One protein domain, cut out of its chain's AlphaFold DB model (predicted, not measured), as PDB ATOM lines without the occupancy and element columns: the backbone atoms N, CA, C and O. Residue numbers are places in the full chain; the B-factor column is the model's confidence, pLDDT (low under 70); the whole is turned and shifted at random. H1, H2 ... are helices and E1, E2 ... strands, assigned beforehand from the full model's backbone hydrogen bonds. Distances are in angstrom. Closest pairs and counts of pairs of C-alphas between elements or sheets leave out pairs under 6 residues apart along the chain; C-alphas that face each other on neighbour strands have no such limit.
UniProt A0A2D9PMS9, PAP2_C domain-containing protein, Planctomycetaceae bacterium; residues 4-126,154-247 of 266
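Overview. This is residues 4 to 126 and 154 to 247 of the 266 residues of the protein "PAP2_C domain-containing protein" of Planctomycetaceae bacterium (UniProt A0A2D9PMS9). Five helices run lengthwise in an up-and-down bundle, with H4 in the middle and H2, H3, H5 and H6 around it. The longest helix, H1, runs along the side of H3, while short H7 crosses H3 about perpendicular near one end of the bundle. The printed part has 217 residues, with seven named helices, H1 to H7, followed along the chain by one named strand, E1, and it is mostly helix. It is compact, with a radius of gyration of the C-alphas of 19.5 A, and elongated, spanning 65 by 38 by 27 A.

Arrangement. H1, residues 7 to 43, touches H3, residues 98 to 121, closest at the C-alphas of Ile 28 and Trp 120, 5.6 A, at a shallow tilt of 17 degrees, the same way. H2, residues 66 to 94, and H4, residues 162 to 176, touch at Trp 91 and Thr 176, their closest C-alphas, 5.8 A. H3 touches H4 with residues 100 to 107 alone, closest at the C-alphas of Pro 100 and Leu 172, 5.9 A. H4 and H5, residues 185 to 210, form a helical hairpin at a shallow tilt of 5 degrees, with the C-alphas of Thr 170 and Gly 197 closest at 5.6 A. H6, residues 216 to 231, touches H4, closest at the C-alphas of Ala 164 and Thr 226, 5.8 A. H7, residues 235 to 243, is about perpendicular to H3, at 75 degrees, and the C-alphas of Ala 102 and Ala 239 are their closest, 5.1 A. E1, residues 244 to 246, pairs with no named strand, but its residues 244 to 245 pair antiparallel with residues 4 to 5. H1 and H4 are apart. In H2, H4, H5, H6 and H7 every O i to N i+4 pair is within hydrogen-bond range; in H1 it is 32 of 33 and in H3 19 of 20.

Along the chain. H1 begins at C-alpha 7 (442.632, 317.438, 412.788) and is 52.9 A long. H2 is 42.3 A, H3 35.3 A, H5 37.0 A, H6 22.4 A and H4 20.8 A. H7 has 9 residues, and E1, with 3, ends at C-alpha 246 (444.021, 307.565, 421.640).

Size, cuts and confidence. The C-alphas of Ala 42 and Cys 182, the two farthest apart, are 68.2 A apart. Residues 127 to 153 are not printed, and C-alphas 126 and 154 are 7.3 A apart across the cut. The link from H1 to H2, residues 44 to 65, is long. The mean pLDDT of the printed part is 79.6; 54 residues are under 70, among them residues 45 to 72 and 179 to 187.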
ATOM      1  N   ARG A   4     440.324 311.753 420.697       82.38
ATOM      2  CA  ARG A   4     440.421 313.064 420.039       82.38
ATOM      3  C   ARG A   4     440.555 312.882 418.522       82.38
ATOM      4  O   ARG A   4     441.217 311.929 418.093       82.38
ATOM      5  N   PRO A   5     439.942 313.749 417.698       85.44
ATOM      6  CA  PRO A   5     440.150 313.714 416.257       85.44
ATOM      7  C   PRO A   5     441.588 314.120 415.921       85.44
ATOM      8  O   PRO A   5     442.190 314.972 416.578       85.44
ATOM      9  N   ARG A   6     442.149 313.520 414.873       87.69
ATOM     10  CA  ARG A   6     443.391 313.993 414.260       87.69
ATOM     11  C   ARG A   6     443.030 315.059 413.230       87.69
ATOM     12  O   ARG A   6     442.686 314.737 412.094       87.69
ATOM     13  N   TRP A   7     443.078 316.326 413.633       86.19
ATOM     14  CA  TRP A   7     442.632 317.438 412.788       86.19
ATOM     15  C   TRP A   7     443.426 317.572 411.487       86.19
ATOM     16  O   TRP A   7     442.812 317.728 410.441       86.19
ATOM     17  N   ILE A   8     444.753 317.411 411.519       89.69
ATOM     18  CA  ILE A   8     445.604 317.518 410.320       89.69
ATOM     19  C   ILE A   8     445.177 316.535 409.211       89.69
ATOM     20  O   ILE A   8     444.807 317.003 408.136       89.69
ATOM     21  N   PRO A   9     445.149 315.201 409.426       88.00
ATOM     22  CA  PRO A   9     444.714 314.277 408.378       88.00
ATOM     23  C   PRO A   9     443.236 314.453 408.015       88.00
ATOM     24  O   PRO A   9     442.871 314.197 406.874       88.00
ATOM     25  N   THR A  10     442.389 314.922 408.938       87.94
ATOM     26  CA  THR A  10     440.974 315.215 408.649       87.94
ATOM     27  C   THR A  10     440.835 316.379 407.667       87.94
ATOM     28  O   THR A  10     440.161 316.240 406.651       87.94
ATOM     29  N   LEU A  11     441.503 317.503 407.940       89.25
ATOM     30  CA  LEU A  11     441.487 318.692 407.086       89.25
ATOM     31  C   LEU A  11     442.151 318.421 405.736       89.25
ATOM     32  O   LEU A  11     441.603 318.800 404.707       89.25
ATOM     33  N   LEU A  12     443.279 317.705 405.731       90.19
ATOM     34  CA  LEU A  12     443.943 317.289 404.495       90.19
ATOM     35  C   LEU A  12     443.036 316.386 403.657       90.19
ATOM     36  O   LEU A  12     442.915 316.587 402.455       90.19
ATOM     37  N   THR A  13     442.363 315.422 404.290       89.62
ATOM     38  CA  THR A  13     441.392 314.567 403.598       89.62
ATOM     39  C   THR A  13     440.281 315.421 403.009       89.62
ATOM     40  O   THR A  13     440.021 315.311 401.823       89.62
ATOM     41  N   PHE A  14     439.676 316.323 403.782       86.81
ATOM     42  CA  PHE A  14     438.623 317.201 403.276       86.81
ATOM     43  C   PHE A  14     439.083 318.043 402.077       86.81
ATOM     44  O   PHE A  14     438.373 318.118 401.076       86.81
ATOM     45  N   PHE A  15     440.293 318.606 402.137       88.62
ATOM     46  CA  PHE A  15     440.900 319.327 401.019       88.62
ATOM     47  C   PHE A  15     441.065 318.431 399.783       88.62
ATOM     48  O   PHE A  15     440.649 318.806 398.691       88.62
ATOM     49  N   CYS A  16     441.603 317.220 399.941       87.31
ATOM     50  CA  CYS A  16     441.749 316.279 398.832       87.31
ATOM     51  C   CYS A  16     440.391 315.856 398.245       87.31
ATOM     52  O   CYS A  16     440.216 315.858 397.030       87.31
ATOM     53  N   LEU A  17     439.408 315.536 399.089       84.06
ATOM     54  CA  LEU A  17     438.083 315.097 398.641       84.06
ATOM     55  C   LEU A  17     437.298 316.207 397.921       84.06
ATOM     56  O   LEU A  17     436.392 315.897 397.156       84.06
ATOM     57  N   THR A  18     437.629 317.479 398.153       82.44
ATOM     58  CA  THR A  18     436.965 318.624 397.513       82.44
ATOM     59  C   THR A  18     437.742 319.115 396.294       82.44
ATOM     60  O   THR A  18     437.237 319.053 395.177       82.44
ATOM     61  N   PHE A  19     438.988 319.550 396.478       84.38
ATOM     62  CA  PHE A  19     439.771 320.210 395.431       84.38
ATOM     63  C   PHE A  19     440.425 319.230 394.461       84.38
ATOM     64  O   PHE A  19     440.298 319.390 393.249       84.38
ATOM     65  N   VAL A  20     441.092 318.188 394.969       85.06
ATOM     66  CA  VAL A  20     441.733 317.194 394.088       85.06
ATOM     67  C   VAL A  20     440.669 316.442 393.294       85.06
ATOM     68  O   VAL A  20     440.858 316.181 392.110       85.06
ATOM     69  N   ASN A  21     439.521 316.166 393.910       83.81
ATOM     70  CA  ASN A  21     438.392 315.571 393.208       83.81
ATOM     71  C   ASN A  21     437.860 316.446 392.062       83.81
ATOM     72  O   ASN A  21     437.598 315.934 390.975       83.81
ATOM     73  N   GLN A  22     437.746 317.763 392.268       85.00
ATOM     74  CA  GLN A  22     437.349 318.686 391.200       85.00
ATOM     75  C   GLN A  22     438.340 318.638 390.030       85.00
ATOM     76  O   GLN A  22     437.928 318.549 388.874       85.00
ATOM     77  N   TRP A  23     439.645 318.646 390.317       87.31
ATOM     78  CA  TRP A  23     440.668 318.532 389.278       87.31
ATOM     79  C   TRP A  23     440.560 317.212 388.519       87.31
ATOM     80  O   TRP A  23     440.584 317.213 387.294       87.31
ATOM     81  N   VAL A  24     440.377 316.094 389.222       87.25
ATOM     82  CA  VAL A  24     440.191 314.776 388.598       87.25
ATOM     83  C   VAL A  24     438.941 314.746 387.712       87.25
ATOM     84  O   VAL A  24     439.014 314.276 386.579       87.25
ATOM     85  N   SER A  25     437.830 315.325 388.170       84.62
ATOM     86  CA  SER A  25     436.581 315.432 387.396       84.62
ATOM     87  C   SER A  25     436.766 316.271 386.121       84.62
ATOM     88  O   SER A  25     436.295 315.909 385.036       84.62
ATOM     89  N   ASN A  26     437.514 317.377 386.215       86.62
ATOM     90  CA  ASN A  26     437.867 318.209 385.064       86.62
ATOM     91  C   ASN A  26     438.796 317.463 384.086       86.62
ATOM     92  O   ASN A  26     438.589 317.540 382.878       86.62
ATOM     93  N   ILE A  27     439.771 316.694 384.589       88.25
ATOM     94  CA  ILE A  27     440.666 315.849 383.777       88.25
ATOM     95  C   ILE A  27     439.862 314.798 382.996       88.25
ATOM     96  O   ILE A  27     440.080 314.615 381.797       88.25
ATOM     97  N   ILE A  28     438.909 314.128 383.651       85.69
ATOM     98  CA  ILE A  28     438.006 313.163 383.004       85.69
ATOM     99  C   ILE A  28     437.193 313.851 381.902       85.69
ATOM    100  O   ILE A  28     437.154 313.360 380.774       85.69
ATOM    101  N   SER A  29     436.624 315.023 382.194       82.81
ATOM    102  CA  SER A  29     435.830 315.787 381.222       82.81
ATOM    103  C   SER A  29     436.656 316.244 380.020       82.81
ATOM    104  O   SER A  29     436.188 316.153 378.888       82.81
ATOM    105  N   PHE A  30     437.908 316.663 380.234       85.31
ATOM    106  CA  PHE A  30     438.838 316.984 379.151       85.31
ATOM    107  C   PHE A  30     439.077 315.771 378.244       85.31
ATOM    108  O   PHE A  30     438.990 315.870 377.021       85.31
ATOM    109  N   ARG A  31     439.311 314.588 378.823       85.69
ATOM    110  CA  ARG A  31     439.470 313.358 378.036       85.69
ATOM    111  C   ARG A  31     438.206 313.017 377.238       85.69
ATOM    112  O   ARG A  31     438.320 312.614 376.080       85.69
ATOM    113  N   GLN A  32     437.025 313.156 377.840       80.44
ATOM    114  CA  GLN A  32     435.745 312.929 377.163       80.44
ATOM    115  C   GLN A  32     435.553 313.907 375.992       80.44
ATOM    116  O   GLN A  32     435.215 313.472 374.892       80.44
ATOM    117  N   ALA A  33     435.861 315.195 376.187       80.88
ATOM    118  CA  ALA A  33     435.826 316.222 375.143       80.88
ATOM    119  C   ALA A  33     436.753 315.883 373.965       80.88
ATOM    120  O   ALA A  33     436.338 315.909 372.805       80.88
ATOM    121  N   GLN A  34     437.990 315.484 374.262       83.94
ATOM    122  CA  GLN A  34     438.982 315.093 373.260       83.94
ATOM    123  C   GLN A  34     438.543 313.864 372.456       83.94
ATOM    124  O   GLN A  34     438.715 313.807 371.235       83.94
ATOM    125  N   TYR A  35     437.925 312.884 373.117       81.06
ATOM    126  CA  TYR A  35     437.378 311.720 372.433       81.06
ATOM    127  C   TYR A  35     436.173 312.080 371.548       81.06
ATOM    128  O   TYR A  35     436.131 311.673 370.387       81.06
ATOM    129  N   ALA A  36     435.243 312.895 372.052       77.94
ATOM    130  CA  ALA A  36     434.098 313.388 371.289       77.94
ATOM    131  C   ALA A  36     434.531 314.159 370.035       77.94
ATOM    132  O   ALA A  36     434.022 313.908 368.942       77.94
ATOM    133  N   LEU A  37     435.533 315.032 370.163       79.12
ATOM    134  CA  LEU A  37     436.093 315.781 369.043       79.12
ATOM    135  C   LEU A  37     436.757 314.861 368.009       79.12
ATOM    136  O   LEU A  37     436.619 315.078 366.804       79.12
ATOM    137  N   LYS A  38     437.475 313.825 368.463       83.44
ATOM    138  CA  LYS A  38     438.114 312.837 367.585       83.44
ATOM    139  C   LYS A  38     437.084 312.048 366.776       83.44
ATOM    140  O   LYS A  38     437.254 311.916 365.565       83.44
ATOM    141  N   GLU A  39     436.029 311.553 367.420       81.25
ATOM    142  CA  GLU A  39     434.945 310.826 366.746       81.25
ATOM    143  C   GLU A  39     434.200 311.716 365.751       81.25
ATOM    144  O   GLU A  39     433.983 311.314 364.604       81.25
ATOM    145  N   PHE A  40     433.894 312.956 366.141       80.19
ATOM    146  CA  PHE A  40     433.243 313.923 365.263       80.19
ATOM    147  C   PHE A  40     434.083 314.210 364.013       80.19
ATOM    148  O   PHE A  40     433.570 314.149 362.896       80.19
ATOM    149  N   LYS A  41     435.396 314.434 364.167       83.00
ATOM    150  CA  LYS A  41     436.319 314.631 363.034       83.00
ATOM    151  C   LYS A  41     436.418 313.399 362.125       83.00
ATOM    152  O   LYS A  41     436.609 313.556 360.922       83.00
ATOM    153  N   ALA A  42     436.314 312.191 362.680       84.00
ATOM    154  CA  ALA A  42     436.465 310.945 361.929       84.00
ATOM    155  C   ALA A  42     435.187 310.509 361.195       84.00
ATOM    156  O   ALA A  42     435.263 309.986 360.085       84.00
ATOM    157  N   THR A  43     434.016 310.697 361.809       79.50
ATOM    158  CA  THR A  43     432.748 310.116 361.330       79.50
ATOM    159  C   THR A  43     431.665 311.146 361.020       79.50
ATOM    160  O   THR A  43     430.620 310.780 360.482       79.50
ATOM    161  N   ASN A  44     431.902 312.426 361.328       76.06
ATOM    162  CA  ASN A  44     430.925 313.516 361.241       76.06
ATOM    163  C   ASN A  44     429.632 313.233 362.034       76.06
ATOM    164  O   ASN A  44     428.543 313.668 361.655       76.06
ATOM    165  N   ARG A  45     429.743 312.448 363.112       69.69
ATOM    166  CA  ARG A  45     428.645 312.081 364.014       69.69
ATOM    167  C   ARG A  45     428.991 312.466 365.445       69.69
ATOM    168  O   ARG A  45     430.149 312.407 365.848       69.69
ATOM    169  N   THR A  46     427.973 312.846 366.211       67.81
ATOM    170  CA  THR A  46     428.077 312.995 367.663       67.81
ATOM    171  C   THR A  46     427.960 311.630 368.333       67.81
ATOM    172  O   THR A  46     427.310 310.721 367.806       67.81
ATOM    173  N   ILE A  47     428.608 311.469 369.489       66.19
ATOM    174  CA  ILE A  47     428.510 310.227 370.252       66.19
ATOM    175  C   ILE A  47     427.096 310.136 370.828       66.19
ATOM    176  O   ILE A  47     426.634 311.052 371.501       66.19
ATOM    177  N   GLN A  48     426.405 309.041 370.527       65.25
ATOM    178  CA  GLN A  48     425.081 308.760 371.072       65.25
ATOM    179  C   GLN A  48     425.218 308.063 372.432       65.25
ATOM    180  O   GLN A  48     426.166 307.288 372.612       65.25
ATOM    181  N   PRO A  49     424.299 308.314 373.383       64.44
ATOM    182  CA  PRO A  49     424.259 307.552 374.625       64.44
ATOM    183  C   PRO A  49     424.018 306.071 374.309       64.44
ATOM    184  O   PRO A  49     423.391 305.731 373.301       64.44
ATOM    185  N   LEU A  50     424.535 305.182 375.157       65.19
ATOM    186  CA  LEU A  50     424.216 303.764 375.045       65.19
ATOM    187  C   LEU A  50     422.758 303.521 375.447       65.19
ATOM    188  O   LEU A  50     422.175 304.253 376.244       65.19
ATOM    189  N   ASP A  51     422.176 302.456 374.911       64.00
ATOM    190  CA  ASP A  51     420.871 302.001 375.364       64.00
ATOM    191  C   ASP A  51     420.995 301.358 376.751       64.00
ATOM    192  O   ASP A  51     421.812 300.458 376.971       64.00
ATOM    193  N   ASP A  52     420.159 301.795 377.695       62.72
ATOM    194  CA  ASP A  52     420.060 301.138 378.995       62.72
ATOM    195  C   ASP A  52     419.378 299.769 378.827       62.72
ATOM    196  O   ASP A  52     418.193 299.662 378.491       62.72
ATOM    197  N   ILE A  53     420.142 298.703 379.068       64.50
ATOM    198  CA  ILE A  53     419.730 297.307 378.870       64.50
ATOM    199  C   ILE A  53     418.498 296.949 379.721       64.50
ATOM    200  O   ILE A  53     417.714 296.095 379.318       64.50
ATOM    201  N   LEU A  54     418.297 297.593 380.880       60.41
ATOM    202  CA  LEU A  54     417.172 297.286 381.773       60.41
ATOM    203  C   LEU A  54     415.888 298.060 381.444       60.41
ATOM    204  O   LEU A  54     414.809 297.615 381.833       60.41
ATOM    205  N   TYR A  55     415.982 299.186 380.730       58.91
ATOM    206  CA  TYR A  55     414.852 300.106 380.518       58.91
ATOM    207  C   TYR A  55     414.591 300.457 379.052       58.91
ATOM    208  O   TYR A  55     413.793 301.353 378.755       58.91
ATOM    209  N   THR A  56     415.210 299.727 378.125       55.59
ATOM    210  CA  THR A  56     414.915 299.799 376.691       55.59
ATOM    211  C   THR A  56     413.411 299.598 376.463       55.59
ATOM    212  O   THR A  56     412.864 298.515 376.655       55.59
ATOM    213  N   GLY A  57     412.715 300.682 376.100       55.06
ATOM    214  CA  GLY A  57     411.279 300.687 375.794       55.06
ATOM    215  C   GLY A  57     410.317 301.061 376.932       55.06
ATOM    216  O   GLY A  57     409.117 301.105 376.681       55.06
ATOM    217  N   TRP A  58     410.786 301.359 378.152       54.06
ATOM    218  CA  TRP A  58     409.896 301.750 379.269       54.06
ATOM    219  C   TRP A  58     409.555 303.242 379.302       54.06
ATOM    220  O   TRP A  58     408.456 303.617 379.702       54.06
ATOM    221  N   ILE A  59     410.487 304.095 378.876       54.53
ATOM    222  CA  ILE A  59     410.288 305.542 378.770       54.53
ATOM    223  C   ILE A  59     410.592 305.914 377.317       54.53
ATOM    224  O   ILE A  59     411.750 305.749 376.906       54.53
ATOM    225  N   PRO A  60     409.604 306.360 376.513       54.44
ATOM    226  CA  PRO A  60     409.860 306.776 375.141       54.44
ATOM    227  C   PRO A  60     410.949 307.851 375.137       54.44
ATOM    228  O   PRO A  60     410.909 308.815 375.897       54.44
ATOM    229  N   VAL A  61     411.963 307.642 374.295       53.22
ATOM    230  CA  VAL A  61     413.229 308.399 374.242       53.22
ATOM    231  C   VAL A  61     413.049 309.897 373.960       53.22
ATOM    232  O   VAL A  61     413.997 310.653 374.138       53.22
ATOM    233  N   TYR A  62     411.843 310.336 373.600       51.22
ATOM    234  CA  TYR A  62     411.605 311.631 372.972       51.22
ATOM    235  C   TYR A  62     410.583 312.547 373.669       51.22
ATOM    236  O   TYR A  62     410.364 313.642 373.164       51.22
ATOM    237  N   ASP A  63     410.002 312.171 374.819       52.75
ATOM    238  CA  ASP A  63     408.856 312.923 375.378       52.75
ATOM    239  C   ASP A  63     409.125 313.723 376.665       52.75
ATOM    240  O   ASP A  63     408.228 314.424 377.130       52.75
ATOM    241  N   VAL A  64     410.328 313.666 377.251       56.91
ATOM    242  CA  VAL A  64     410.663 314.509 378.418       56.91
ATOM    243  C   VAL A  64     411.486 315.711 377.946       56.91
ATOM    244  O   VAL A  64     412.619 315.512 377.502       56.91
ATOM    245  N   PRO A  65     410.952 316.946 378.018       60.94
ATOM    246  CA  PRO A  65     411.687 318.153 377.673       60.94
ATOM    247  C   PRO A  65     413.036 318.227 378.394       60.94
ATOM    248  O   PRO A  65     413.147 317.911 379.576       60.94
ATOM    249  N   TYR A  66     414.063 318.710 377.696       59.03
ATOM    250  CA  TYR A  66     415.417 318.861 378.237       59.03
ATOM    251  C   TYR A  66     415.462 319.669 379.554       59.03
ATOM    252  O   TYR A  66     416.207 319.345 380.477       59.03
ATOM    253  N   VAL A  67     414.604 320.688 379.678       61.00
ATOM    254  CA  VAL A  67     414.460 321.500 380.901       61.00
ATOM    255  C   VAL A  67     413.976 320.655 382.085       61.00
ATOM    256  O   VAL A  67     414.461 320.831 383.204       61.00
ATOM    257  N   ASP A  68     413.083 319.699 381.837       63.66
ATOM    258  CA  ASP A  68     412.569 318.800 382.867       63.66
ATOM    259  C   ASP A  68     413.630 317.767 383.273       63.66
ATOM    260  O   ASP A  68     413.744 317.439 384.453       63.66
ATOM    261  N   GLN A  69     414.483 317.323 382.339       64.12
ATOM    262  CA  GLN A  69     415.644 316.481 382.660       64.12
ATOM    263  C   GLN A  69     416.647 317.218 383.556       64.12
ATOM    264  O   GLN A  69     417.048 316.685 384.589       64.12
ATOM    265  N   LEU A  70     416.997 318.467 383.231       65.50
ATOM    266  CA  LEU A  70     417.884 319.289 384.063       65.50
ATOM    267  C   LEU A  70     417.290 319.551 385.462       65.50
ATOM    268  O   LEU A  70     418.004 319.514 386.470       65.50
ATOM    269  N   GLY A  71     415.975 319.775 385.537       69.62
ATOM    270  CA  GLY A  71     415.248 319.909 386.798       69.62
ATOM    271  C   GLY A  71     415.311 318.636 387.644       69.62
ATOM    272  O   GLY A  71     415.582 318.705 388.845       69.62
ATOM    273  N   LEU A  72     415.140 317.467 387.021       69.81
ATOM    274  CA  LEU A  72     415.254 316.175 387.697       69.81
ATOM    275  C   LEU A  72     416.683 315.903 388.189       69.81
ATOM    276  O   LEU A  72     416.845 315.464 389.326       69.81
ATOM    277  N   LEU A  73     417.710 316.230 387.401       70.88
ATOM    278  CA  LEU A  73     419.116 316.138 387.821       70.88
ATOM    279  C   LEU A  73     419.387 316.983 389.065       70.88
ATOM    280  O   LEU A  73     419.850 316.481 390.085       70.88
ATOM    281  N   THR A  74     418.987 318.252 389.014       76.50
ATOM    282  CA  THR A  74     419.135 319.178 390.143       76.50
ATOM    283  C   THR A  74     418.363 318.685 391.372       76.50
ATOM    284  O   THR A  74     418.791 318.886 392.508       76.50
ATOM    285  N   SER A  75     417.227 318.006 391.168       80.88
ATOM    286  CA  SER A  75     416.444 317.431 392.262       80.88
ATOM    287  C   SER A  75     417.164 316.273 392.962       80.88
ATOM    288  O   SER A  75     417.078 316.178 394.185       80.88
ATOM    289  N   VAL A  76     417.913 315.438 392.231       82.44
ATOM    290  CA  VAL A  76     418.722 314.348 392.809       82.44
ATOM    291  C   VAL A  76     419.822 314.921 393.700       82.44
ATOM    292  O   VAL A  76     419.933 314.508 394.859       82.44
ATOM    293  N   ASP A  77     420.558 315.920 393.209       81.81
ATOM    294  CA  ASP A  77     421.606 316.599 393.978       81.81
ATOM    295  C   ASP A  77     421.014 317.252 395.238       81.81
ATOM    296  O   ASP A  77     421.506 317.070 396.355       81.81
ATOM    297  N   ALA A  78     419.904 317.986 395.083       86.12
ATOM    298  CA  ALA A  78     419.249 318.694 396.178       86.12
ATOM    299  C   ALA A  78     418.718 317.732 397.250       86.12
ATOM    300  O   ALA A  78     418.914 317.971 398.444       86.12
ATOM    301  N   LEU A  79     418.078 316.629 396.847       89.50
ATOM    302  CA  LEU A  79     417.590 315.596 397.762       89.50
ATOM    303  C   LEU A  79     418.746 314.919 398.499       89.50
ATOM    304  O   LEU A  79     418.649 314.688 399.705       89.50
ATOM    305  N   THR A  80     419.844 314.639 397.802       88.94
ATOM    306  CA  THR A  80     421.030 314.003 398.385       88.94
ATOM    307  C   THR A  80     421.733 314.924 399.374       88.94
ATOM    308  O   THR A  80     422.055 314.500 400.491       88.94
ATOM    309  N   ALA A  81     421.906 316.197 399.021       88.88
ATOM    310  CA  ALA A  81     422.464 317.211 399.905       88.88
ATOM    311  C   ALA A  81     421.576 317.418 401.140       88.88
ATOM    312  O   ALA A  81     422.070 317.369 402.269       88.88
ATOM    313  N   ALA A  82     420.262 317.573 400.950       91.31
ATOM    314  CA  ALA A  82     419.306 317.729 402.043       91.31
ATOM    315  C   ALA A  82     419.325 316.517 402.982       91.31
ATOM    316  O   ALA A  82     419.431 316.680 404.197       91.31
ATOM    317  N   TYR A  83     419.286 315.300 402.433       92.06
ATOM    318  CA  TYR A  83     419.360 314.073 403.217       92.06
ATOM    319  C   TYR A  83     420.650 314.024 404.036       92.06
ATOM    320  O   TYR A  83     420.591 313.889 405.258       92.06
ATOM    321  N   SER A  84     421.802 314.232 403.392       91.69
ATOM    322  CA  SER A  84     423.122 314.231 404.034       91.69
ATOM    323  C   SER A  84     423.216 315.256 405.168       91.69
ATOM    324  O   SER A  84     423.663 314.916 406.268       91.69
ATOM    325  N   LEU A  85     422.726 316.481 404.950       92.50
ATOM    326  CA  LEU A  85     422.675 317.530 405.970       92.50
ATOM    327  C   LEU A  85     421.838 317.102 407.175       92.50
ATOM    328  O   LEU A  85     422.319 317.191 408.304       92.50
ATOM    329  N   ILE A  86     420.636 316.565 406.951       92.50
ATOM    330  CA  ILE A  86     419.763 316.082 408.030       92.50
ATOM    331  C   ILE A  86     420.488 315.009 408.862       92.50
ATOM    332  O   ILE A  86     420.469 315.066 410.096       92.50
ATOM    333  N   ILE A  87     421.172 314.058 408.215       91.81
ATOM    334  CA  ILE A  87     421.917 312.986 408.898       91.81
ATOM    335  C   ILE A  87     423.026 313.574 409.778       91.81
ATOM    336  O   ILE A  87     423.163 313.194 410.945       91.81
ATOM    337  N   VAL A  88     423.815 314.500 409.227       91.06
ATOM    338  CA  VAL A  88     424.919 315.159 409.937       91.06
ATOM    339  C   VAL A  88     424.396 315.968 411.120       91.06
ATOM    340  O   VAL A  88     424.969 315.888 412.208       91.06
ATOM    341  N   THR A  89     423.277 316.682 410.963       90.81
ATOM    342  CA  THR A  89     422.627 317.405 412.063       90.81
ATOM    343  C   THR A  89     422.191 316.446 413.170       90.81
ATOM    344  O   THR A  89     422.518 316.670 414.337       90.81
ATOM    345  N   PHE A  90     421.528 315.332 412.837       88.00
ATOM    346  CA  PHE A  90     421.141 314.335 413.841       88.00
ATOM    347  C   PHE A  90     422.344 313.709 414.548       88.00
ATOM    348  O   PHE A  90     422.294 313.508 415.764       88.00
ATOM    349  N   TRP A  91     423.423 313.426 413.817       88.62
ATOM    350  CA  TRP A  91     424.683 312.961 414.394       88.62
ATOM    351  C   TRP A  91     425.272 313.991 415.371       88.62
ATOM    352  O   TRP A  91     425.632 313.629 416.495       88.62
ATOM    353  N   GLY A  92     425.285 315.272 414.992       86.38
ATOM    354  CA  GLY A  92     425.740 316.373 415.842       86.38
ATOM    355  C   GLY A  92     424.927 316.505 417.134       86.38
ATOM    356  O   GLY A  92     425.506 316.631 418.212       86.38
ATOM    357  N   CYS A  93     423.595 316.396 417.056       85.62
ATOM    358  CA  CYS A  93     422.699 316.555 418.206       85.62
ATOM    359  C   CYS A  93     422.643 315.337 419.151       85.62
ATOM    360  O   CYS A  93     422.376 315.498 420.339       85.62
ATOM    361  N   ARG A  94     422.844 314.101 418.661       76.19
ATOM    362  CA  ARG A  94     422.645 312.855 419.444       76.19
ATOM    363  C   ARG A  94     423.920 312.289 420.085       76.19
ATOM    364  O   ARG A  94     423.868 311.219 420.698       76.19
ATOM    365  N   GLY A  95     425.037 313.005 419.985       63.00
ATOM    366  CA  GLY A  95     426.313 312.656 420.608       63.00
ATOM    367  C   GLY A  95     427.377 312.295 419.573       63.00
ATOM    368  O   GLY A  95     427.330 311.230 418.953       63.00
ATOM    369  N   GLN A  96     428.366 313.183 419.457       67.38
ATOM    370  CA  GLN A  96     429.478 313.196 418.501       67.38
ATOM    371  C   GLN A  96     430.453 312.024 418.690       67.38
ATOM    372  O   GLN A  96     431.597 312.175 419.125       67.38
ATOM    373  N   LYS A  97     430.033 310.802 418.358       80.62
ATOM    374  CA  LYS A  97     431.001 309.711 418.231       80.62
ATOM    375  C   LYS A  97     431.836 309.958 416.986       80.62
ATOM    376  O   LYS A  97     431.306 309.990 415.880       80.62
ATOM    377  N   LEU A  98     433.143 310.067 417.196       85.38
ATOM    378  CA  LEU A  98     434.118 310.308 416.135       85.38
ATOM    379  C   LEU A  98     434.213 309.140 415.148       85.38
ATOM    380  O   LEU A  98     434.436 309.359 413.967       85.38
ATOM    381  N   LEU A  99     434.028 307.899 415.619       88.69
ATOM    382  CA  LEU A  99     434.234 306.709 414.791       88.69
ATOM    383  C   LEU A  99     433.288 306.625 413.574       88.69
ATOM    384  O   LEU A  99     433.812 306.476 412.477       88.69
ATOM    385  N   PRO A 100     431.955 306.784 413.707       89.25
ATOM    386  CA  PRO A 100     431.057 306.827 412.551       89.25
ATOM    387  C   PRO A 100     431.447 307.854 411.483       89.25
ATOM    388  O   PRO A 100     431.453 307.544 410.297       89.25
ATOM    389  N   MET A 101     431.828 309.065 411.895       89.31
ATOM    390  CA  MET A 101     432.231 310.118 410.957       89.31
ATOM    391  C   MET A 101     433.590 309.814 410.306       89.31
ATOM    392  O   MET A 101     433.788 310.043 409.118       89.31
ATOM    393  N   ALA A 102     434.522 309.234 411.065       91.19
ATOM    394  CA  ALA A 102     435.795 308.764 410.529       91.19
ATOM    395  C   ALA A 102     435.611 307.620 409.511       91.19
ATOM    396  O   ALA A 102     436.353 307.546 408.533       91.19
ATOM    397  N   GLU A 103     434.629 306.735 409.713       92.31
ATOM    398  CA  GLU A 103     434.272 305.683 408.752       92.31
ATOM    399  C   GLU A 103     433.711 306.269 407.449       92.31
ATOM    400  O   GLU A 103     434.086 305.789 406.381       92.31
ATOM    401  N   VAL A 104     432.905 307.339 407.520       91.81
ATOM    402  CA  VAL A 104     432.445 308.092 406.337       91.81
ATOM    403  C   VAL A 104     433.637 308.628 405.545       91.81
ATOM    404  O   VAL A 104     433.768 308.311 404.367       91.81
ATOM    405  N   LEU A 105     434.552 309.361 406.189       91.25
ATOM    406  CA  LEU A 105     435.752 309.892 405.523       91.25
ATOM    407  C   LEU A 105     436.628 308.784 404.927       91.25
ATOM    408  O   LEU A 105     437.154 308.924 403.828       91.25
ATOM    409  N   THR A 106     436.756 307.661 405.636       93.56
ATOM    410  CA  THR A 106     437.501 306.502 405.136       93.56
ATOM    411  C   THR A 106     436.837 305.923 403.893       93.56
ATOM    412  O   THR A 106     437.533 305.657 402.924       93.56
ATOM    413  N   ALA A 107     435.511 305.762 403.876       92.19
ATOM    414  CA  ALA A 107     434.805 305.272 402.695       92.19
ATOM    415  C   ALA A 107     435.051 306.177 401.476       92.19
ATOM    416  O   ALA A 107     435.369 305.666 400.406       92.19
ATOM    417  N   GLN A 108     435.012 307.502 401.658       90.31
ATOM    418  CA  GLN A 108     435.296 308.466 400.588       90.31
ATOM    419  C   GLN A 108     436.718 308.320 400.027       90.31
ATOM    420  O   GLN A 108     436.885 308.315 398.813       90.31
ATOM    421  N   ILE A 109     437.732 308.124 400.882       90.50
ATOM    422  CA  ILE A 109     439.130 307.922 400.448       90.50
ATOM    423  C   ILE A 109     439.272 306.747 399.472       90.50
ATOM    424  O   ILE A 109     440.127 306.794 398.595       90.50
ATOM    425  N   PHE A 110     438.460 305.699 399.615       90.75
ATOM    426  CA  PHE A 110     438.514 304.538 398.724       90.75
ATOM    427  C   PHE A 110     437.590 304.675 397.516       90.75
ATOM    428  O   PHE A 110     437.984 304.329 396.404       90.75
ATOM    429  N   LEU A 111     436.370 305.169 397.726       90.38
ATOM    430  CA  LEU A 111     435.354 305.227 396.680       90.38
ATOM    431  C   LEU A 111     435.685 306.270 395.614       90.38
ATOM    432  O   LEU A 111     435.541 305.973 394.436       90.38
ATOM    433  N   LEU A 112     436.187 307.447 395.999       87.12
ATOM    434  CA  LEU A 112     436.497 308.514 395.044       87.12
ATOM    435  C   LEU A 112     437.559 308.110 394.012       87.12
ATOM    436  O   LEU A 112     437.255 308.173 392.823       87.12
ATOM    437  N   PRO A 113     438.756 307.625 394.397       86.38
ATOM    438  CA  PRO A 113     439.743 307.175 393.417       86.38
ATOM    439  C   PRO A 113     439.240 306.013 392.561       86.38
ATOM    440  O   PRO A 113     439.534 305.948 391.372       86.38
ATOM    441  N   MET A 114     438.479 305.091 393.152       87.50
ATOM    442  CA  MET A 114     437.948 303.939 392.431       87.50
ATOM    443  C   MET A 114     436.932 304.366 391.368       87.50
ATOM    444  O   MET A 114     437.064 303.965 390.216       87.50
ATOM    445  N   PHE A 115     435.968 305.218 391.721       84.81
ATOM    446  CA  PHE A 115     435.025 305.751 390.745       84.81
ATOM    447  C   PHE A 115     435.723 306.632 389.713       84.81
ATOM    448  O   PHE A 115     435.348 306.575 388.549       84.81
ATOM    449  N   ALA A 116     436.764 307.378 390.094       83.44
ATOM    450  CA  ALA A 116     437.522 308.198 389.154       83.44
ATOM    451  C   ALA A 116     438.215 307.358 388.096       83.44
ATOM    452  O   ALA A 116     438.182 307.690 386.915       83.44
ATOM    453  N   LEU A 117     438.790 306.228 388.503       84.50
ATOM    454  CA  LEU A 117     439.344 305.266 387.562       84.50
ATOM    455  C   LEU A 117     438.251 304.672 386.671       84.50
ATOM    456  O   LEU A 117     438.452 304.594 385.463       84.50
ATOM    457  N   CYS A 118     437.094 304.296 387.227       82.19
ATOM    458  CA  CYS A 118     435.969 303.805 386.431       82.19
ATOM    459  C   CYS A 118     435.530 304.831 385.377       82.19
ATOM    460  O   CYS A 118     435.514 304.494 384.196       82.19
ATOM    461  N   GLN A 119     435.277 306.076 385.787       79.06
ATOM    462  CA  GLN A 119     434.868 307.162 384.896       79.06
ATOM    463  C   GLN A 119     435.934 307.509 383.859       79.06
ATOM    464  O   GLN A 119     435.629 307.781 382.702       79.06
ATOM    465  N   TRP A 120     437.209 307.448 384.245       80.75
ATOM    466  CA  TRP A 120     438.304 307.590 383.302       80.75
ATOM    467  C   TRP A 120     438.225 306.504 382.226       80.75
ATOM    468  O   TRP A 120     438.384 306.802 381.047       80.75
ATOM    469  N   PHE A 121     437.981 305.240 382.573       78.81
ATOM    470  CA  PHE A 121     437.889 304.165 381.579       78.81
ATOM    471  C   PHE A 121     436.598 304.189 380.748       78.81
ATOM    472  O   PHE A 121     436.620 303.715 379.610       78.81
ATOM    473  N   THR A 122     435.512 304.773 381.249       70.56
ATOM    474  CA  THR A 122     434.264 304.936 380.497       70.56
ATOM    475  C   THR A 122     434.336 306.161 379.592       70.56
ATOM    476  O   THR A 122     434.178 307.303 380.007       70.56
ATOM    477  N   VAL A 123     434.591 305.907 378.312       59.19
ATOM    478  CA  VAL A 123     434.636 306.930 377.255       59.19
ATOM    479  C   VAL A 123     433.239 307.264 376.710       59.19
ATOM    480  O   VAL A 123     433.051 308.242 375.991       59.19
ATOM    481  N   VAL A 124     432.253 306.438 377.052       54.47
ATOM    482  CA  VAL A 124     430.854 306.624 376.678       54.47
ATOM    483  C   VAL A 124     430.343 307.908 377.335       54.47
ATOM    484  O   VAL A 124     430.571 308.067 378.534       54.47
ATOM    485  N   PRO A 125     429.677 308.815 376.593       51.62
ATOM    486  CA  PRO A 125     429.050 309.974 377.197       51.62
ATOM    487  C   PRO A 125     428.093 309.475 378.273       51.62
ATOM    488  O   PRO A 125     427.298 308.556 378.037       51.62
ATOM    489  N   ASP A 126     428.191 310.082 379.455       52.44
ATOM    490  CA  ASP A 126     427.141 309.981 380.455       52.44
ATOM    491  C   ASP A 126     425.780 310.154 379.777       52.44
ATOM    492  O   ASP A 126     425.661 310.745 378.700       52.44
ATOM    493  N   CYS A 154     431.462 317.031 383.250       68.62
ATOM    494  CA  CYS A 154     430.694 315.970 382.590       68.62
ATOM    495  C   CYS A 154     430.815 314.657 383.360       68.62
ATOM    496  O   CYS A 154     429.804 314.078 383.725       68.62
ATOM    497  N   GLY A 155     432.044 314.274 383.715       58.56
ATOM    498  CA  GLY A 155     432.299 313.249 384.724       58.56
ATOM    499  C   GLY A 155     432.226 313.847 386.123       58.56
ATOM    500  O   GLY A 155     433.245 313.898 386.810       58.56
ATOM    501  N   ASP A 156     431.076 314.413 386.513       58.38
ATOM    502  CA  ASP A 156     430.954 314.980 387.855       58.38
ATOM    503  C   ASP A 156     431.100 313.869 388.897       58.38
ATOM    504  O   ASP A 156     430.293 312.943 388.995       58.38
ATOM    505  N   MET A 157     432.185 313.959 389.657       56.91
ATOM    506  CA  MET A 157     432.500 313.061 390.753       56.91
ATOM    507  C   MET A 157     432.320 313.737 392.094       56.91
ATOM    508  O   MET A 157     432.796 313.181 393.094       56.91
ATOM    509  N   LEU A 158     431.761 314.954 392.148       47.75
ATOM    510  CA  LEU A 158     431.580 315.650 393.412       47.75
ATOM    511  C   LEU A 158     430.861 314.689 394.354       47.75
ATOM    512  O   LEU A 158     429.732 314.280 394.114       47.75
ATOM    513  N   TRP A 159     431.579 314.249 395.387       49.59
ATOM    514  CA  TRP A 159     431.081 313.233 396.299       49.59
ATOM    515  C   TRP A 159     430.720 311.889 395.626       49.59
ATOM    516  O   TRP A 159     429.650 311.344 395.850       49.59
ATOM    517  N   SER A 160     431.645 311.274 394.886       50.50
ATOM    518  CA  SER A 160     431.648 309.846 394.498       50.50
ATOM    519  C   SER A 160     430.450 309.320 393.667       50.50
ATOM    520  O   SER A 160     430.520 308.187 393.222       50.50
ATOM    521  N   SER A 161     429.395 310.115 393.436       73.12
ATOM    522  CA  SER A 161     428.008 309.765 393.052       73.12
ATOM    523  C   SER A 161     427.029 310.048 394.196       73.12
ATOM    524  O   SER A 161     427.214 309.571 395.322       73.12
ATOM    525  N   ASP A 162     425.931 310.741 393.885       80.50
ATOM    526  CA  ASP A 162     424.825 311.004 394.812       80.50
ATOM    527  C   ASP A 162     424.317 309.725 395.482       80.50
ATOM    528  O   ASP A 162     424.127 309.657 396.699       80.50
ATOM    529  N   ILE A 163     424.194 308.653 394.699       86.56
ATOM    530  CA  ILE A 163     423.738 307.350 395.179       86.56
ATOM    531  C   ILE A 163     424.710 306.765 396.210       86.56
ATOM    532  O   ILE A 163     424.280 306.231 397.237       86.56
ATOM    533  N   ALA A 164     426.020 306.901 395.988       89.62
ATOM    534  CA  ALA A 164     427.017 306.475 396.965       89.62
ATOM    535  C   ALA A 164     426.889 307.275 398.270       89.62
ATOM    536  O   ALA A 164     426.939 306.693 399.359       89.62
ATOM    537  N   GLN A 165     426.625 308.583 398.191       89.88
ATOM    538  CA  GLN A 165     426.393 309.394 399.387       89.88
ATOM    539  C   GLN A 165     425.179 308.948 400.173       89.88
ATOM    540  O   GLN A 165     425.271 308.775 401.391       89.88
ATOM    541  N   LEU A 166     424.064 308.672 399.501       91.38
ATOM    542  CA  LEU A 166     422.872 308.175 400.179       91.38
ATOM    543  C   LEU A 166     423.157 306.885 400.956       91.38
ATOM    544  O   LEU A 166     422.705 306.746 402.096       91.38
ATOM    545  N   VAL A 167     423.952 305.967 400.399       93.00
ATOM    546  CA  VAL A 167     424.354 304.728 401.085       93.00
ATOM    547  C   VAL A 167     425.261 305.026 402.288       93.00
ATOM    548  O   VAL A 167     424.996 304.541 403.394       93.00
ATOM    549  N   ILE A 168     426.301 305.845 402.106       93.38
ATOM    550  CA  ILE A 168     427.267 306.201 403.161       93.38
ATOM    551  C   ILE A 168     426.572 306.917 404.324       93.38
ATOM    552  O   ILE A 168     426.747 306.541 405.488       93.38
ATOM    553  N   PHE A 169     425.734 307.910 404.037       92.62
ATOM    554  CA  PHE A 169     425.022 308.656 405.068       92.62
ATOM    555  C   PHE A 169     423.910 307.827 405.714       92.62
ATOM    556  O   PHE A 169     423.756 307.880 406.934       92.62
ATOM    557  N   THR A 170     423.216 306.955 404.977       92.38
ATOM    558  CA  THR A 170     422.292 305.987 405.599       92.38
ATOM    559  C   THR A 170     423.025 305.096 406.606       92.38
ATOM    560  O   THR A 170     422.513 304.836 407.701       92.38
ATOM    561  N   LYS A 171     424.273 304.699 406.313       90.88
ATOM    562  CA  LYS A 171     425.112 303.975 407.276       90.88
ATOM    563  C   LYS A 171     425.426 304.810 408.518       90.88
ATOM    564  O   LYS A 171     425.304 304.298 409.636       90.88
ATOM    565  N   LEU A 172     425.786 306.081 408.346       90.88
ATOM    566  CA  LEU A 172     426.005 307.016 409.455       90.88
ATOM    567  C   LEU A 172     424.745 307.153 410.328       90.88
ATOM    568  O   LEU A 172     424.835 307.114 411.561       90.88
ATOM    569  N   TRP A 173     423.565 307.237 409.711       89.50
ATOM    570  CA  TRP A 173     422.291 307.294 410.425       89.50
ATOM    571  C   TRP A 173     422.057 306.035 411.261       89.50
ATOM    572  O   TRP A 173     421.814 306.127 412.467       89.50
ATOM    573  N   GLU A 174     422.197 304.840 410.672       87.75
ATOM    574  CA  GLU A 174     422.059 303.571 411.402       87.75
ATOM    575  C   GLU A 174     422.971 303.519 412.641       87.75
ATOM    576  O   GLU A 174     422.574 303.049 413.717       87.75
ATOM    577  N   GLN A 175     424.211 303.998 412.505       85.50
ATOM    578  CA  GLN A 175     425.192 303.995 413.588       85.50
ATOM    579  C   GLN A 175     424.871 305.017 414.685       85.50
ATOM    580  O   GLN A 175     425.031 304.699 415.872       85.50
ATOM    581  N   THR A 176     424.358 306.190 414.310       82.44
ATOM    582  CA  THR A 176     423.950 307.261 415.233       82.44
ATOM    583  C   THR A 176     422.886 306.764 416.217       82.44
ATOM    584  O   THR A 176     423.002 306.961 417.428       82.44
ATOM    585  N   PHE A 177     421.910 305.983 415.744       77.75
ATOM    586  CA  PHE A 177     420.809 305.473 416.572       77.75
ATOM    587  C   PHE A 177     421.061 304.082 417.192       77.75
ATOM    588  O   PHE A 177     420.188 303.501 417.847       77.75
ATOM    589  N   LYS A 178     422.277 303.521 417.075       70.31
ATOM    590  CA  LYS A 178     422.574 302.144 417.519       70.31
ATOM    591  C   LYS A 178     422.506 301.930 419.048       70.31
ATOM    592  O   LYS A 178     422.313 300.780 419.460       70.31
ATOM    593  N   ARG A 179     422.623 302.980 419.888       55.38
ATOM    594  CA  ARG A 179     422.752 302.892 421.371       55.38
ATOM    595  C   ARG A 179     421.816 303.806 422.216       55.38
ATOM    596  O   ARG A 179     422.250 304.301 423.247       55.38
ATOM    597  N   GLY A 180     420.540 304.001 421.861       51.81
ATOM    598  CA  GLY A 180     419.542 304.549 422.822       51.81
ATOM    599  C   GLY A 180     419.291 303.589 424.004       51.81
ATOM    600  O   GLY A 180     419.664 302.431 423.890       51.81
ATOM    601  N   CYS A 181     418.698 303.996 425.134       46.28
ATOM    602  CA  CYS A 181     418.695 303.219 426.395       46.28
ATOM    603  C   CYS A 181     417.647 302.065 426.491       46.28
ATOM    604  O   CYS A 181     417.966 301.012 427.035       46.28
ATOM    605  N   CYS A 182     416.477 302.110 425.831       47.91
ATOM    606  CA  CYS A 182     415.368 301.146 426.072       47.91
ATOM    607  C   CYS A 182     415.224 299.995 425.036       47.91
ATOM    608  O   CYS A 182     415.182 300.240 423.832       47.91
ATOM    609  N   ARG A 183     415.170 298.725 425.482       53.66
ATOM    610  CA  ARG A 183     415.366 297.489 424.670       53.66
ATOM    611  C   ARG A 183     414.261 297.179 423.637       53.66
ATOM    612  O   ARG A 183     414.606 296.722 422.554       53.66
ATOM    613  N   CYS A 184     412.989 297.479 423.921       45.72
ATOM    614  CA  CYS A 184     411.855 297.122 423.045       45.72
ATOM    615  C   CYS A 184     411.571 298.173 421.951       45.72
ATOM    616  O   CYS A 184     411.410 297.816 420.790       45.72
ATOM    617  N   GLY A 185     411.649 299.474 422.265       53.62
ATOM    618  CA  GLY A 185     411.551 300.549 421.257       53.62
ATOM    619  C   GLY A 185     412.764 300.635 420.316       53.62
ATOM    620  O   GLY A 185     412.692 301.227 419.243       53.62
ATOM    621  N   LYS A 186     413.888 300.002 420.683       62.84
ATOM    622  CA  LYS A 186     415.135 299.998 419.903       62.84
ATOM    623  C   LYS A 186     415.060 299.179 418.615       62.84
ATOM    624  O   LYS A 186     415.792 299.503 417.686       62.84
ATOM    625  N   ILE A 187     414.255 298.119 418.562       68.94
ATOM    626  CA  ILE A 187     414.165 297.263 417.368       68.94
ATOM    627  C   ILE A 187     413.301 297.955 416.317       68.94
ATOM    628  O   ILE A 187     413.763 298.146 415.197       68.94
ATOM    629  N   THR A 188     412.118 298.432 416.711       73.75
ATOM    630  CA  THR A 188     411.199 299.148 415.819       73.75
ATOM    631  C   THR A 188     411.830 300.418 415.260       73.75
ATOM    632  O   THR A 188     411.803 300.618 414.056       73.75
ATOM    633  N   VAL A 189     412.495 301.236 416.086       77.81
ATOM    634  CA  VAL A 189     413.160 302.461 415.601       77.81
ATOM    635  C   VAL A 189     414.315 302.145 414.648       77.81
ATOM    636  O   VAL A 189     414.461 302.812 413.632       77.81
ATOM    637  N   LYS A 190     415.123 301.110 414.920       77.50
ATOM    638  CA  LYS A 190     416.202 300.697 414.002       77.50
ATOM    639  C   LYS A 190     415.664 300.159 412.683       77.50
ATOM    640  O   LYS A 190     416.242 300.445 411.641       77.50
ATOM    641  N   PHE A 191     414.589 299.379 412.741       83.25
ATOM    642  CA  PHE A 191     413.922 298.869 411.555       83.25
ATOM    643  C   PHE A 191     413.349 300.016 410.725       83.25
ATOM    644  O   PHE A 191     413.662 300.102 409.546       83.25
ATOM    645  N   LEU A 192     412.615 300.943 411.352       86.38
ATOM    646  CA  LEU A 192     412.062 302.122 410.686       86.38
ATOM    647  C   LEU A 192     413.156 302.963 410.034       86.38
ATOM    648  O   LEU A 192     413.060 303.242 408.853       86.38
ATOM    649  N   ILE A 193     414.236 303.273 410.753       85.94
ATOM    650  CA  ILE A 193     415.394 303.993 410.205       85.94
ATOM    651  C   ILE A 193     415.947 303.311 408.953       85.94
ATOM    652  O   ILE A 193     416.231 303.966 407.954       85.94
ATOM    653  N   ARG A 194     416.106 301.987 409.014       86.31
ATOM    654  CA  ARG A 194     416.661 301.214 407.910       86.31
ATOM    655  C   ARG A 194     415.722 301.195 406.712       86.31
ATOM    656  O   ARG A 194     416.174 301.392 405.592       86.31
ATOM    657  N   VAL A 195     414.429 300.995 406.955       90.44
ATOM    658  CA  VAL A 195     413.396 301.041 405.917       90.44
ATOM    659  C   VAL A 195     413.335 302.430 405.296       90.44
ATOM    660  O   VAL A 195     413.369 302.527 404.080       90.44
ATOM    661  N   THR A 196     413.328 303.500 406.095       90.62
ATOM    662  CA  THR A 196     413.345 304.880 405.594       90.62
ATOM    663  C   THR A 196     414.566 305.139 404.720       90.62
ATOM    664  O   THR A 196     414.407 305.671 403.629       90.62
ATOM    665  N   GLY A 197     415.760 304.712 405.144       90.25
ATOM    666  CA  GLY A 197     416.970 304.853 404.334       90.25
ATOM    667  C   GLY A 197     416.895 304.089 403.010       90.25
ATOM    668  O   GLY A 197     417.194 304.651 401.963       90.25
ATOM    669  N   VAL A 198     416.431 302.835 403.031       91.19
ATOM    670  CA  VAL A 198     416.263 302.019 401.813       91.19
ATOM    671  C   VAL A 198     415.209 302.612 400.877       91.19
ATOM    672  O   VAL A 198     415.447 302.695 399.677       91.19
ATOM    673  N   VAL A 199     414.066 303.053 401.409       92.75
ATOM    674  CA  VAL A 199     412.997 303.692 400.629       92.75
ATOM    675  C   VAL A 199     413.486 305.000 400.014       92.75
ATOM    676  O   VAL A 199     413.192 305.265 398.855       92.75
ATOM    677  N   PHE A 200     414.263 305.795 400.753       92.50
ATOM    678  CA  PHE A 200     414.810 307.048 400.241       92.50
ATOM    679  C   PHE A 200     415.849 306.811 399.138       92.50
ATOM    680  O   PHE A 200     415.775 307.452 398.094       92.50
ATOM    681  N   ILE A 201     416.757 305.843 399.320       90.88
ATOM    682  CA  ILE A 201     417.692 305.422 398.265       90.88
ATOM    683  C   ILE A 201     416.910 304.966 397.029       90.88
ATOM    684  O   ILE A 201     417.177 305.456 395.942       90.88
ATOM    685  N   ALA A 202     415.906 304.098 397.190       89.69
ATOM    686  CA  ALA A 202     415.095 303.610 396.076       89.69
ATOM    687  C   ALA A 202     414.341 304.737 395.350       89.69
ATOM    688  O   ALA A 202     414.279 304.728 394.125       89.69
ATOM    689  N   LEU A 203     413.807 305.718 396.087       90.06
ATOM    690  CA  LEU A 203     413.140 306.889 395.519       90.06
ATOM    691  C   LEU A 203     414.108 307.723 394.674       90.06
ATOM    692  O   LEU A 203     413.810 308.005 393.516       90.06
ATOM    693  N   VAL A 204     415.268 308.093 395.224       87.88
ATOM    694  CA  VAL A 204     416.256 308.893 394.484       87.88
ATOM    695  C   VAL A 204     416.821 308.103 393.306       87.88
ATOM    696  O   VAL A 204     416.990 308.661 392.229       87.88
ATOM    697  N   SER A 205     417.031 306.793 393.458       85.38
ATOM    698  CA  SER A 205     417.414 305.920 392.349       85.38
ATOM    699  C   SER A 205     416.355 305.878 391.248       85.38
ATOM    700  O   SER A 205     416.707 305.941 390.076       85.38
ATOM    701  N   ALA A 206     415.066 305.817 391.591       82.69
ATOM    702  CA  ALA A 206     413.989 305.862 390.604       82.69
ATOM    703  C   ALA A 206     413.949 307.207 389.863       82.69
ATOM    704  O   ALA A 206     413.783 307.219 388.647       82.69
ATOM    705  N   ILE A 207     414.156 308.325 390.572       81.56
ATOM    706  CA  ILE A 207     414.257 309.661 389.963       81.56
ATOM    707  C   ILE A 207     415.476 309.734 389.037       81.56
ATOM    708  O   ILE A 207     415.340 310.173 387.901       81.56
ATOM    709  N   ALA A 208     416.641 309.252 389.480       78.50
ATOM    710  CA  ALA A 208     417.864 309.221 388.681       78.50
ATOM    711  C   ALA A 208     417.697 308.391 387.398       78.50
ATOM    712  O   ALA A 208     418.118 308.820 386.327       78.50
ATOM    713  N   LEU A 209     417.034 307.235 387.478       76.19
ATOM    714  CA  LEU A 209     416.733 306.405 386.309       76.19
ATOM    715  C   LEU A 209     415.725 307.077 385.371       76.19
ATOM    716  O   LEU A 209     415.934 307.098 384.161       76.19
ATOM    717  N   ALA A 210     414.658 307.667 385.918       72.31
ATOM    718  CA  ALA A 210     413.664 308.397 385.131       72.31
ATOM    719  C   ALA A 210     414.276 309.612 384.415       72.31
ATOM    720  O   ALA A 210     413.936 309.891 383.268       72.31
ATOM    721  N   ALA A 211     415.220 310.290 385.072       67.75
ATOM    722  CA  ALA A 211     415.977 311.408 384.524       67.75
ATOM    723  C   ALA A 211     417.044 310.985 383.508       67.75
ATOM    724  O   ALA A 211     417.659 311.855 382.899       67.75
ATOM    725  N   ARG A 212     417.301 309.674 383.361       67.75
ATOM    726  CA  ARG A 212     418.475 309.141 382.652       67.75
ATOM    727  C   ARG A 212     419.751 309.824 383.131       67.75
ATOM    728  O   ARG A 212     420.592 310.226 382.345       67.75
ATOM    729  N   TYR A 213     419.866 309.995 384.442       63.00
ATOM    730  CA  TYR A 213     421.057 310.560 385.055       63.00
ATOM    731  C   TYR A 213     422.226 309.579 384.991       63.00
ATOM    732  O   TYR A 213     423.364 309.971 384.767       63.00
ATOM    733  N   GLN A 214     421.931 308.296 385.188       69.12
ATOM    734  CA  GLN A 214     422.927 307.244 385.299       69.12
ATOM    735  C   GLN A 214     422.358 305.948 384.724       69.12
ATOM    736  O   GLN A 214     421.165 305.674 384.886       69.12
ATOM    737  N   TYR A 215     423.202 305.137 384.088       72.19
ATOM    738  CA  TYR A 215     422.789 303.810 383.644       72.19
ATOM    739  C   TYR A 215     422.396 302.945 384.843       72.19
ATOM    740  O   TYR A 215     423.019 302.990 385.909       72.19
ATOM    741  N   SER A 216     421.382 302.107 384.659       75.69
ATOM    742  CA  SER A 216     420.907 301.162 385.672       75.69
ATOM    743  C   SER A 216     422.015 300.268 386.237       75.69
ATOM    744  O   SER A 216     422.095 300.067 387.452       75.69
ATOM    745  N   THR A 217     422.908 299.785 385.373       79.94
ATOM    746  CA  THR A 217     424.082 298.996 385.756       79.94
ATOM    747  C   THR A 217     425.010 299.790 386.667       79.94
ATOM    748  O   THR A 217     425.415 299.278 387.712       79.94
ATOM    749  N   ASP A 218     425.302 301.044 386.326       78.81
ATOM    750  CA  ASP A 218     426.193 301.893 387.116       78.81
ATOM    751  C   ASP A 218     425.572 302.201 388.476       78.81
ATOM    752  O   ASP A 218     426.246 302.112 389.498       78.81
ATOM    753  N   LEU A 219     424.265 302.466 388.521       82.31
ATOM    754  CA  LEU A 219     423.541 302.700 389.765       82.31
ATOM    755  C   LEU A 219     423.599 301.477 390.693       82.31
ATOM    756  O   LEU A 219     423.936 301.603 391.875       82.31
ATOM    757  N   LEU A 220     423.305 300.284 390.168       85.19
ATOM    758  CA  LEU A 220     423.346 299.039 390.941       85.19
ATOM    759  C   LEU A 220     424.764 298.718 391.423       85.19
ATOM    760  O   LEU A 220     424.950 298.349 392.587       85.19
ATOM    761  N   MET A 221     425.765 298.900 390.560       87.94
ATOM    762  CA  MET A 221     427.170 298.699 390.910       87.94
ATOM    763  C   MET A 221     427.637 299.706 391.961       87.94
ATOM    764  O   MET A 221     428.294 299.311 392.926       87.94
ATOM    765  N   THR A 222     427.239 300.975 391.858       89.00
ATOM    766  CA  THR A 222     427.533 302.001 392.863       89.00
ATOM    767  C   THR A 222     426.943 301.633 394.217       89.00
ATOM    768  O   THR A 222     427.664 301.676 395.218       89.00
ATOM    769  N   ILE A 223     425.677 301.203 394.281       90.44
ATOM    770  CA  ILE A 223     425.060 300.744 395.537       90.44
ATOM    771  C   ILE A 223     425.826 299.547 396.101       90.44
ATOM    772  O   ILE A 223     426.158 299.533 397.292       90.44
ATOM    773  N   PHE A 224     426.128 298.552 395.263       92.31
ATOM    774  CA  PHE A 224     426.818 297.332 395.674       92.31
ATOM    775  C   PHE A 224     428.211 297.624 396.240       92.31
ATOM    776  O   PHE A 224     428.506 297.252 397.380       92.31
ATOM    777  N   VAL A 225     429.056 298.330 395.486       92.81
ATOM    778  CA  VAL A 225     430.438 298.601 395.889       92.81
ATOM    779  C   VAL A 225     430.489 299.550 397.085       92.81
ATOM    780  O   VAL A 225     431.248 299.315 398.026       92.81
ATOM    781  N   THR A 226     429.628 300.568 397.126       93.88
ATOM    782  CA  THR A 226     429.543 301.472 398.281       93.88
ATOM    783  C   THR A 226     429.100 300.730 399.539       93.88
ATOM    784  O   THR A 226     429.673 300.915 400.617       93.88
ATOM    785  N   THR A 227     428.119 299.832 399.422       93.75
ATOM    786  CA  THR A 227     427.692 298.980 400.540       93.75
ATOM    787  C   THR A 227     428.832 298.072 400.995       93.75
ATOM    788  O   THR A 227     429.066 297.942 402.197       93.75
ATOM    789  N   LEU A 228     429.586 297.487 400.062       94.88
ATOM    790  CA  LEU A 228     430.742 296.649 400.373       94.88
ATOM    791  C   LEU A 228     431.804 297.434 401.156       94.88
ATOM    792  O   LEU A 228     432.196 297.005 402.238       94.88
ATOM    793  N   VAL A 229     432.216 298.608 400.670       94.69
ATOM    794  CA  VAL A 229     433.224 299.456 401.331       94.69
ATOM    795  C   VAL A 229     432.754 299.916 402.714       94.69
ATOM    796  O   VAL A 229     433.492 299.805 403.694       94.69
ATOM    797  N   THR A 230     431.513 300.385 402.839       93.19
ATOM    798  CA  THR A 230     430.980 300.904 404.114       93.19
ATOM    799  C   THR A 230     430.713 299.818 405.159       93.19
ATOM    800  O   THR A 230     430.621 300.113 406.352       93.19
ATOM    801  N   THR A 231     430.593 298.553 404.746       92.19
ATOM    802  CA  THR A 231     430.376 297.416 405.656       92.19
ATOM    803  C   THR A 231     431.618 296.560 405.879       92.19
ATOM    804  O   THR A 231     431.619 295.728 406.791       92.19
ATOM    805  N   HIS A 232     432.695 296.777 405.118       94.94
ATOM    806  CA  HIS A 232     433.906 295.979 405.242       94.94
ATOM    807  C   HIS A 232     434.577 296.150 406.612       94.94
ATOM    808  O   HIS A 232     434.724 297.249 407.146       94.94
ATOM    809  N   GLY A 233     435.091 295.053 407.176       92.56
ATOM    810  CA  GLY A 233     435.742 295.049 408.491       92.56
ATOM    811  C   GLY A 233     437.063 295.830 408.590       92.56
ATOM    812  O   GLY A 233     437.561 296.017 409.703       92.56
ATOM    813  N   TRP A 234     437.644 296.291 407.472       95.38
ATOM    814  CA  TRP A 234     438.871 297.102 407.481       95.38
ATOM    815  C   TRP A 234     438.564 298.594 407.613       95.38
ATOM    816  O   TRP A 234     439.347 299.300 408.242       95.38
ATOM    817  N   THR A 235     437.407 299.060 407.139       93.62
ATOM    818  CA  THR A 235     436.964 300.463 407.202       93.62
ATOM    819  C   THR A 235     437.050 301.044 408.617       93.62
ATOM    820  O   THR A 235     437.765 302.028 408.804       93.62
ATOM    821  N   PRO A 236     436.483 300.411 409.667       92.19
ATOM    822  CA  PRO A 236     436.621 300.906 411.038       92.19
ATOM    823  C   PRO A 236     438.057 300.843 411.579       92.19
ATOM    824  O   PRO A 236     438.395 301.571 412.514       92.19
ATOM    825  N   ARG A 237     438.910 299.950 411.057       93.06
ATOM    826  CA  ARG A 237     440.315 299.834 411.488       93.06
ATOM    827  C   ARG A 237     441.138 300.980 410.908       93.06
ATOM    828  O   ARG A 237     441.825 301.659 411.663       93.06
ATOM    829  N   ILE A 238     441.000 301.231 409.608       93.56
ATOM    830  CA  ILE A 238     441.659 302.343 408.917       93.56
ATOM    831  C   ILE A 238     441.165 303.683 409.473       93.56
ATOM    832  O   ILE A 238     441.987 304.526 409.821       93.56
ATOM    833  N   ALA A 239     439.855 303.837 409.694       92.50
ATOM    834  CA  ALA A 239     439.271 305.039 410.289       92.50
ATOM    835  C   ALA A 239     439.912 305.404 411.638       92.50
ATOM    836  O   ALA A 239     440.260 306.559 411.887       92.50
ATOM    837  N   LYS A 240     440.121 304.406 412.507       91.94
ATOM    838  CA  LYS A 240     440.797 304.603 413.798       91.94
ATOM    839  C   LYS A 240     442.253 305.015 413.629       91.94
ATOM    840  O   LYS A 240     442.707 305.892 414.356       91.94
ATOM    841  N   VAL A 241     442.971 304.389 412.698       91.75
ATOM    842  CA  VAL A 241     444.390 304.675 412.449       91.75
ATOM    843  C   VAL A 241     444.578 306.077 411.871       91.75
ATOM    844  O   VAL A 241     445.480 306.783 412.315       91.75
ATOM    845  N   LEU A 242     443.737 306.495 410.925       90.94
ATOM    846  CA  LEU A 242     443.893 307.764 410.212       90.94
ATOM    847  C   LEU A 242     443.341 308.965 410.982       90.94
ATOM    848  O   LEU A 242     443.985 310.011 411.012       90.94
ATOM    849  N   PHE A 243     442.178 308.828 411.624       91.94
ATOM    850  CA  PHE A 243     441.415 309.986 412.106       91.94
ATOM    851  C   PHE A 243     441.277 310.073 413.623       91.94
ATOM    852  O   PHE A 243     440.846 311.106 414.130       91.94
ATOM    853  N   ILE A 244     441.646 309.030 414.373       90.50
ATOM    854  CA  ILE A 244     441.420 308.983 415.821       90.50
ATOM    855  C   ILE A 244     442.755 308.878 416.567       90.50
ATOM    856  O   ILE A 244     443.602 308.025 416.295       90.50
ATOM    857  N   LYS A 245     442.975 309.775 417.531       86.00
ATOM    858  CA  LYS A 245     444.085 309.710 418.487       86.00
ATOM    859  C   LYS A 245     443.567 309.133 419.801       86.00
ATOM    860  O   LYS A 245     442.610 309.651 420.381       86.00
ATOM    861  N   THR A 246     444.201 308.063 420.273       79.25
ATOM    862  CA  THR A 246     444.021 307.565 421.640       79.25
ATOM    863  C   THR A 246     444.855 308.428 422.574       79.25
ATOM    864  O   THR A 246     446.081 308.428 422.470       79.25
ATOM    865  N   VAL A 247     444.205 309.175 423.462       70.50
ATOM    866  CA  VAL A 247     444.900 309.899 424.529       70.50
ATOM    867  C   VAL A 247     445.017 308.947 425.722       70.50
ATOM    868  O   VAL A 247     443.999 308.496 426.255       70.50
TER     869      VAL A 247